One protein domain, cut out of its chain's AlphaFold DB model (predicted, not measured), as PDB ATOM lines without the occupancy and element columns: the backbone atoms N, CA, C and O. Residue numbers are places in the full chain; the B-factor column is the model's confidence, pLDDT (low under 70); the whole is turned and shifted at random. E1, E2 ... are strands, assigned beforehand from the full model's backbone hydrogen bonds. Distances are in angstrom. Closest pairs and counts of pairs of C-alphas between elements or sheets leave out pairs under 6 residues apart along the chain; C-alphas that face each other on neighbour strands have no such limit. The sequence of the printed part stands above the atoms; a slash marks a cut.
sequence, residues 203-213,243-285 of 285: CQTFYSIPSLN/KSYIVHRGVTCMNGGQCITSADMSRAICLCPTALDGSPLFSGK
ATOM      1  N   CYS A 203     -16.787 -42.487 -28.335       82.94
ATOM      2  CA  CYS A 203     -16.807 -42.456 -26.871       82.94
ATOM      3  C   CYS A 203     -18.074 -43.080 -26.259       82.94
ATOM      4  O   CYS A 203     -18.094 -43.344 -25.056       82.94
ATOM      5  N   GLN A 204     -19.118 -43.351 -27.048       78.62
ATOM      6  CA  GLN A 204     -20.352 -43.971 -26.557       78.62
ATOM      7  C   GLN A 204     -20.333 -45.497 -26.720       78.62
ATOM      8  O   GLN A 204     -19.814 -46.042 -27.691       78.62
ATOM      9  N   THR A 205     -20.898 -46.199 -25.733       67.69
ATOM     10  CA  THR A 205     -21.085 -47.659 -25.749       67.69
ATOM     11  C   THR A 205     -22.558 -47.967 -25.960       67.69
ATOM     12  O   THR A 205     -23.397 -47.461 -25.216       67.69
ATOM     13  N   PHE A 206     -22.869 -48.823 -26.934       65.56
ATOM     14  CA  PHE A 206     -24.241 -49.188 -27.282       65.56
ATOM     15  C   PHE A 206     -24.529 -50.653 -26.938       65.56
ATOM     16  O   PHE A 206     -23.850 -51.583 -27.391       65.56
ATOM     17  N   TYR A 207     -25.594 -50.857 -26.165       59.22
ATOM     18  CA  TYR A 207     -26.124 -52.171 -25.812       59.22
ATOM     19  C   TYR A 207     -27.389 -52.438 -26.630       59.22
ATOM     20  O   TYR A 207     -28.317 -51.634 -26.608       59.22
ATOM     21  N   SER A 208     -27.466 -53.583 -27.310       49.31
ATOM     22  CA  SER A 208     -28.757 -54.100 -27.774       49.31
ATOM     23  C   SER A 208     -29.429 -54.827 -26.625       49.31
ATOM     24  O   SER A 208     -28.852 -55.745 -26.040       49.31
ATOM     25  N   ILE A 209     -30.657 -54.434 -26.304       50.41
ATOM     26  CA  ILE A 209     -31.513 -55.201 -25.405       50.41
ATOM     27  C   ILE A 209     -32.489 -55.965 -26.300       50.41
ATOM     28  O   ILE A 209     -33.362 -55.344 -26.911       50.41
ATOM     29  N   PRO A 210     -32.368 -57.296 -26.427       40.66
ATOM     30  CA  PRO A 210     -33.407 -58.069 -27.072       40.66
ATOM     31  C   PRO A 210     -34.627 -57.997 -26.156       40.66
ATOM     32  O   PRO A 210     -34.601 -58.537 -25.050       40.66
ATOM     33  N   SER A 211     -35.695 -57.359 -26.638       40.69
ATOM     34  CA  SER A 211     -37.003 -57.163 -25.980       40.69
ATOM     35  C   SER A 211     -37.135 -55.898 -25.118       40.69
ATOM     36  O   SER A 211     -37.283 -55.982 -23.904       40.69
ATOM     37  N   LEU A 212     -37.210 -54.720 -25.742       38.47
ATOM     38  CA  LEU A 212     -37.953 -53.600 -25.153       38.47
ATOM     39  C   LEU A 212     -38.902 -52.993 -26.189       38.47
ATOM     40  O   LEU A 212     -38.551 -52.710 -27.330       38.47
ATOM     41  N   ASN A 213     -40.154 -52.902 -25.758       34.59
ATOM     42  CA  ASN A 213     -41.303 -52.356 -26.459       34.59
ATOM     43  C   ASN A 213     -40.998 -50.921 -26.946       34.59
ATOM     44  O   ASN A 213     -40.356 -50.165 -26.222       34.59
ATOM     45  N   LYS A 243     -30.524 -61.080 -21.994       41.72
ATOM     46  CA  LYS A 243     -29.128 -61.049 -22.457       41.72
ATOM     47  C   LYS A 243     -28.962 -59.801 -23.324       41.72
ATOM     48  O   LYS A 243     -29.209 -59.872 -24.522       41.72
ATOM     49  N   SER A 244     -28.613 -58.662 -22.736       48.75
ATOM     50  CA  SER A 244     -28.195 -57.507 -23.517       48.75
ATOM     51  C   SER A 244     -26.862 -57.857 -24.174       48.75
ATOM     52  O   SER A 244     -25.908 -58.273 -23.514       48.75
ATOM     53  N   TYR A 245     -26.805 -57.768 -25.498       51.47
ATOM     54  CA  TYR A 245     -25.564 -57.969 -26.236       51.47
ATOM     55  C   TYR A 245     -24.980 -56.592 -26.516       51.47
ATOM     56  O   TYR A 245     -25.654 -55.738 -27.098       51.47
ATOM     57  N   ILE A 246     -23.736 -56.360 -26.095       54.81
ATOM     58  CA  ILE A 246     -22.983 -55.176 -26.518       54.81
ATOM     59  C   ILE A 246     -22.838 -55.281 -28.033       54.81
ATOM     60  O   ILE A 246     -22.123 -56.153 -28.524       54.81
ATOM     61  N   VAL A 247     -23.538 -54.418 -28.764       59.44
ATOM     62  CA  VAL A 247     -23.386 -54.329 -30.224       59.44
ATOM     63  C   VAL A 247     -22.099 -53.587 -30.535       59.44
ATOM     64  O   VAL A 247     -21.412 -53.895 -31.504       59.44
ATOM     65  N   HIS A 248     -21.743 -52.637 -29.669       63.84
ATOM     66  CA  HIS A 248     -20.593 -51.789 -29.872       63.84
ATOM     67  C   HIS A 248     -20.035 -51.267 -28.546       63.84
ATOM     68  O   HIS A 248     -20.770 -50.763 -27.695       63.84
ATOM     69  N   ARG A 249     -18.710 -51.376 -28.389       68.19
ATOM     70  CA  ARG A 249     -17.967 -50.830 -27.253       68.19
ATOM     71  C   ARG A 249     -17.261 -49.523 -27.630       68.19
ATOM     72  O   ARG A 249     -16.380 -49.518 -28.494       68.19
ATOM     73  N   GLY A 250     -17.615 -48.446 -26.933       79.12
ATOM     74  CA  GLY A 250     -16.923 -47.162 -27.018       79.12
ATOM     75  C   GLY A 250     -15.526 -47.210 -26.394       79.12
ATOM     76  O   GLY A 250     -15.182 -48.125 -25.640       79.12
ATOM     77  N   VAL A 251     -14.709 -46.208 -26.703       82.50
ATOM     78  CA  VAL A 251     -13.390 -45.993 -26.110       82.50
ATOM     79  C   VAL A 251     -13.565 -45.709 -24.622       82.50
ATOM     80  O   VAL A 251     -14.200 -44.737 -24.225       82.50
ATOM     81  N   THR A 252     -12.983 -46.566 -23.786       80.69
ATOM     82  CA  THR A 252     -12.936 -46.370 -22.336       80.69
ATOM     83  C   THR A 252     -11.587 -45.772 -21.956       80.69
ATOM     84  O   THR A 252     -10.545 -46.383 -22.197       80.69
ATOM     85  N   CYS A 253     -11.597 -44.584 -21.358       81.94
ATOM     86  CA  CYS A 253     -10.386 -43.928 -20.882       81.94
ATOM     87  C   CYS A 253     -10.012 -44.429 -19.483       81.94
ATOM     88  O   CYS A 253     -10.853 -44.513 -18.594       81.94
ATOM     89  N   MET A 254      -8.742 -44.780 -19.283       81.31
ATOM     90  CA  MET A 254      -8.241 -45.238 -17.982       81.31
ATOM     91  C   MET A 254      -8.019 -44.062 -17.015       81.31
ATOM     92  O   MET A 254      -7.912 -42.913 -17.441       81.31
ATOM     93  N   ASN A 255      -7.894 -44.360 -15.715       81.50
ATOM     94  CA  ASN A 255      -7.525 -43.408 -14.652       81.50
ATOM     95  C   ASN A 255      -8.439 -42.169 -14.550       81.50
ATOM     96  O   ASN A 255      -7.962 -41.062 -14.304       81.50
ATOM     97  N   GLY A 256      -9.745 -42.344 -14.771       74.44
ATOM     98  CA  GLY A 256     -10.718 -41.248 -14.710       74.44
ATOM     99  C   GLY A 256     -10.589 -40.226 -15.847       74.44
ATOM    100  O   GLY A 256     -11.054 -39.099 -15.707       74.44
ATOM    101  N   GLY A 257      -9.926 -40.582 -16.953       81.44
ATOM    102  CA  GLY A 257      -9.848 -39.732 -18.140       81.44
ATOM    103  C   GLY A 257     -11.203 -39.548 -18.827       81.44
ATOM    104  O   GLY A 257     -12.030 -40.456 -18.845       81.44
ATOM    105  N   GLN A 258     -11.413 -38.384 -19.438       85.50
ATOM    106  CA  GLN A 258     -12.612 -38.090 -20.219       85.50
ATOM    107  C   GLN A 258     -12.364 -38.379 -21.701       85.50
ATOM    108  O   GLN A 258     -11.392 -37.895 -22.282       85.50
ATOM    109  N   CYS A 259     -13.250 -39.150 -22.326       87.00
ATOM    110  CA  CYS A 259     -13.201 -39.392 -23.765       87.00
ATOM    111  C   CYS A 259     -13.793 -38.197 -24.525       87.00
ATOM    112  O   CYS A 259     -14.879 -37.726 -24.185       87.00
ATOM    113  N   ILE A 260     -13.090 -37.718 -25.552       87.38
ATOM    114  CA  ILE A 260     -13.560 -36.667 -26.462       87.38
ATOM    115  C   ILE A 260     -13.454 -37.154 -27.899       87.38
ATOM    116  O   ILE A 260     -12.419 -37.681 -28.309       87.38
ATOM    117  N   THR A 261     -14.512 -36.936 -28.674       85.88
ATOM    118  CA  THR A 261     -14.588 -37.281 -30.093       85.88
ATOM    119  C   THR A 261     -14.252 -36.099 -30.993       85.88
ATOM    120  O   THR A 261     -14.455 -34.936 -30.643       85.88
ATOM    121  N   SER A 262     -13.700 -36.384 -32.174       83.44
ATOM    122  CA  SER A 262     -13.541 -35.377 -33.223       83.44
ATOM    123  C   SER A 262     -14.907 -34.940 -33.769       83.44
ATOM    124  O   SER A 262     -15.887 -35.676 -33.682       83.44
ATOM    125  N   ALA A 263     -14.985 -33.749 -34.373       78.25
ATOM    126  CA  ALA A 263     -16.245 -33.207 -34.900       78.25
ATOM    127  C   ALA A 263     -16.892 -34.091 -35.990       78.25
ATOM    128  O   ALA A 263     -18.113 -34.128 -36.143       78.25
ATOM    129  N   ASP A 264     -16.069 -34.818 -36.743       73.44
ATOM    130  CA  ASP A 264     -16.480 -35.798 -37.749       73.44
ATOM    131  C   ASP A 264     -16.674 -37.211 -37.168       73.44
ATOM    132  O   ASP A 264     -16.948 -38.131 -37.924       73.44
ATOM    133  N   MET A 265     -16.522 -37.393 -35.850       75.56
ATOM    134  CA  MET A 265     -16.651 -38.664 -35.121       75.56
ATOM    135  C   MET A 265     -15.727 -39.792 -35.616       75.56
ATOM    136  O   MET A 265     -15.891 -40.952 -35.242       75.56
ATOM    137  N   SER A 266     -14.711 -39.471 -36.422       77.00
ATOM    138  CA  SER A 266     -13.763 -40.453 -36.955       77.00
ATOM    139  C   SER A 266     -12.663 -40.832 -35.959       77.00
ATOM    140  O   SER A 266     -11.996 -41.855 -36.127       77.00
ATOM    141  N   ARG A 267     -12.446 -40.014 -34.921       82.31
ATOM    142  CA  ARG A 267     -11.378 -40.180 -33.930       82.31
ATOM    143  C   ARG A 267     -11.895 -39.898 -32.525       82.31
ATOM    144  O   ARG A 267     -12.831 -39.126 -32.335       82.31
ATOM    145  N   ALA A 268     -11.226 -40.484 -31.540       87.12
ATOM    146  CA  ALA A 268     -11.395 -40.149 -30.134       87.12
ATOM    147  C   ALA A 268     -10.032 -39.989 -29.458       87.12
ATOM    148  O   ALA A 268      -9.051 -40.619 -29.862       87.12
ATOM    149  N   ILE A 269      -9.983 -39.156 -28.425       87.81
ATOM    150  CA  ILE A 269      -8.832 -38.980 -27.543       87.81
ATOM    151  C   ILE A 269      -9.290 -39.051 -26.087       87.81
ATOM    152  O   ILE A 269     -10.390 -38.622 -25.749       87.81
ATOM    153  N   CYS A 270      -8.432 -39.580 -25.220       87.44
ATOM    154  CA  CYS A 270      -8.633 -39.532 -23.780       87.44
ATOM    155  C   CYS A 270      -7.909 -38.321 -23.197       87.44
ATOM    156  O   CYS A 270      -6.684 -38.235 -23.284       87.44
ATOM    157  N   LEU A 271      -8.654 -37.401 -22.587       86.00
ATOM    158  CA  LEU A 271      -8.095 -36.318 -21.790       86.00
ATOM    159  C   LEU A 271      -7.879 -36.787 -20.353       86.00
ATOM    160  O   LEU A 271      -8.815 -37.224 -19.686       86.00
ATOM    161  N   CYS A 272      -6.644 -36.685 -19.864       84.00
ATOM    162  CA  CYS A 272      -6.331 -36.978 -18.470       84.00
ATOM    163  C   CYS A 272      -6.832 -35.852 -17.551       84.00
ATOM    164  O   CYS A 272      -6.727 -34.678 -17.919       84.00
ATOM    165  N   PRO A 273      -7.321 -36.178 -16.343       79.25
ATOM    166  CA  PRO A 273      -7.673 -35.162 -15.362       79.25
ATOM    167  C   PRO A 273      -6.420 -34.387 -14.916       79.25
ATOM    168  O   PRO A 273      -5.312 -34.932 -14.837       79.25
ATOM    169  N   THR A 274      -6.602 -33.097 -14.638       80.44
ATOM    170  CA  THR A 274      -5.548 -32.189 -14.163       80.44
ATOM    171  C   THR A 274      -5.792 -31.805 -12.708       80.44
ATOM    172  O   THR A 274      -6.927 -31.811 -12.229       80.44
ATOM    173  N   ALA A 275      -4.717 -31.514 -11.981       76.06
ATOM    174  CA  ALA A 275      -4.796 -30.955 -10.641       76.06
ATOM    175  C   ALA A 275      -5.269 -29.488 -10.698       76.06
ATOM    176  O   ALA A 275      -5.298 -28.867 -11.759       76.06
ATOM    177  N   LEU A 276      -5.617 -28.912  -9.542       78.06
ATOM    178  CA  LEU A 276      -6.079 -27.516  -9.424       78.06
ATOM    179  C   LEU A 276      -5.069 -26.481  -9.954       78.06
ATOM    180  O   LEU A 276      -5.455 -25.365 -10.288       78.06
ATOM    181  N   ASP A 277      -3.789 -26.843 -10.030       81.06
ATOM    182  CA  ASP A 277      -2.705 -26.027 -10.583       81.06
ATOM    183  C   ASP A 277      -2.477 -26.247 -12.094       81.06
ATOM    184  O   ASP A 277      -1.557 -25.672 -12.674       81.06
ATOM    185  N   GLY A 278      -3.307 -27.075 -12.736       74.31
ATOM    186  CA  GLY A 278      -3.216 -27.429 -14.151       74.31
ATOM    187  C   GLY A 278      -2.181 -28.510 -14.473       74.31
ATOM    188  O   GLY A 278      -2.020 -28.857 -15.644       74.31
ATOM    189  N   SER A 279      -1.482 -29.065 -13.476       77.00
ATOM    190  CA  SER A 279      -0.525 -30.148 -13.705       77.00
ATOM    191  C   SER A 279      -1.240 -31.473 -14.034       77.00
ATOM    192  O   SER A 279      -2.325 -31.748 -13.511       77.00
ATOM    193  N   PRO A 280      -0.686 -32.313 -14.930       70.12
ATOM    194  CA  PRO A 280      -1.288 -33.601 -15.259       70.12
ATOM    195  C   PRO A 280      -1.196 -34.553 -14.059       70.12
ATOM    196  O   PRO A 280      -0.101 -34.841 -13.580       70.12
ATOM    197  N   LEU A 281      -2.338 -35.086 -13.603       67.81
ATOM    198  CA  LEU A 281      -2.379 -36.044 -12.482       67.81
ATOM    199  C   LEU A 281      -1.748 -37.394 -12.841       67.81
ATOM    200  O   LEU A 281      -1.259 -38.115 -11.974       67.81
ATOM    201  N   PHE A 282      -1.739 -37.721 -14.131       67.38
ATOM    202  CA  PHE A 282      -1.146 -38.932 -14.669       67.38
ATOM    203  C   PHE A 282      -0.296 -38.556 -15.879       67.38
ATOM    204  O   PHE A 282      -0.789 -37.956 -16.832       67.38
ATOM    205  N   SER A 283       0.987 -38.909 -15.849       59.94
ATOM    206  CA  SER A 283       1.841 -38.883 -17.036       59.94
ATOM    207  C   SER A 283       1.853 -40.287 -17.633       59.94
ATOM    208  O   SER A 283       2.256 -41.247 -16.977       59.94
ATOM    209  N   GLY A 284       1.334 -40.430 -18.853       58.00
ATOM    210  CA  GLY A 284       1.437 -41.688 -19.590       58.00
ATOM    211  C   GLY A 284       2.905 -42.013 -19.883       58.00
ATOM    212  O   GLY A 284       3.671 -41.112 -20.230       58.00
ATOM    213  N   LYS A 285       3.295 -43.282 -19.725       39.53
ATOM    214  CA  LYS A 285       4.504 -43.845 -20.339       39.53
ATOM    215  C   LYS A 285       4.133 -44.533 -21.641       39.53
ATOM    216  O   LYS A 285       3.070 -45.193 -21.643       39.53
TER     217      LYS A 285
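Overview. This is residues 203 to 213 and 243 to 285 of the 285 residues of the protein "EGF-like domain-containing protein" of Opisthorchis viverrini (UniProt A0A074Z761). With little regular structure, this is a long string of loops with two small two-strand ladders: E1 beside E2 toward one end, then the hairpin of E3 and E4, with the tail 272 to 285 at the other end. The printed part has 54 residues, 15 of them in four named strands, E1 to E4 in chain order, and no named helix; both sheets are antiparallel, the class all strand. It is only just extended, close to loose, with a radius of gyration of the C-alphas of 15.5 A and spans of 49 by 25 by 22 A.

Arrangement. E1, residues 206 to 208, and E2, residues 245 to 248, are antiparallel at 146 degrees; N 208 and O 245, 2.8 A apart, are within hydrogen-bond range. E3, residues 258 to 261, and E4, residues 268 to 271, form an antiparallel hairpin at 151 degrees; N 271 and O 258, 2.8 A apart, are within hydrogen-bond range. E1 and E2 are apart from E3 and E4.

Along the chain. E1 measures 6.7 A from C-alpha 206 at (-24.241, -49.188, -27.282), E2 8.7 A, E3 10.1 A and E4 9.8 A to C-alpha 271 at (-8.095, -36.318, -21.790).

Size, cuts and confidence. Residues 214 to 242 are not printed; C-alphas 213 and 243 are 15.5 A apart. No link printed whole is long. The model's pLDDT is under 70 at residues 205 to 213, 243 to 249 and 281 to 285.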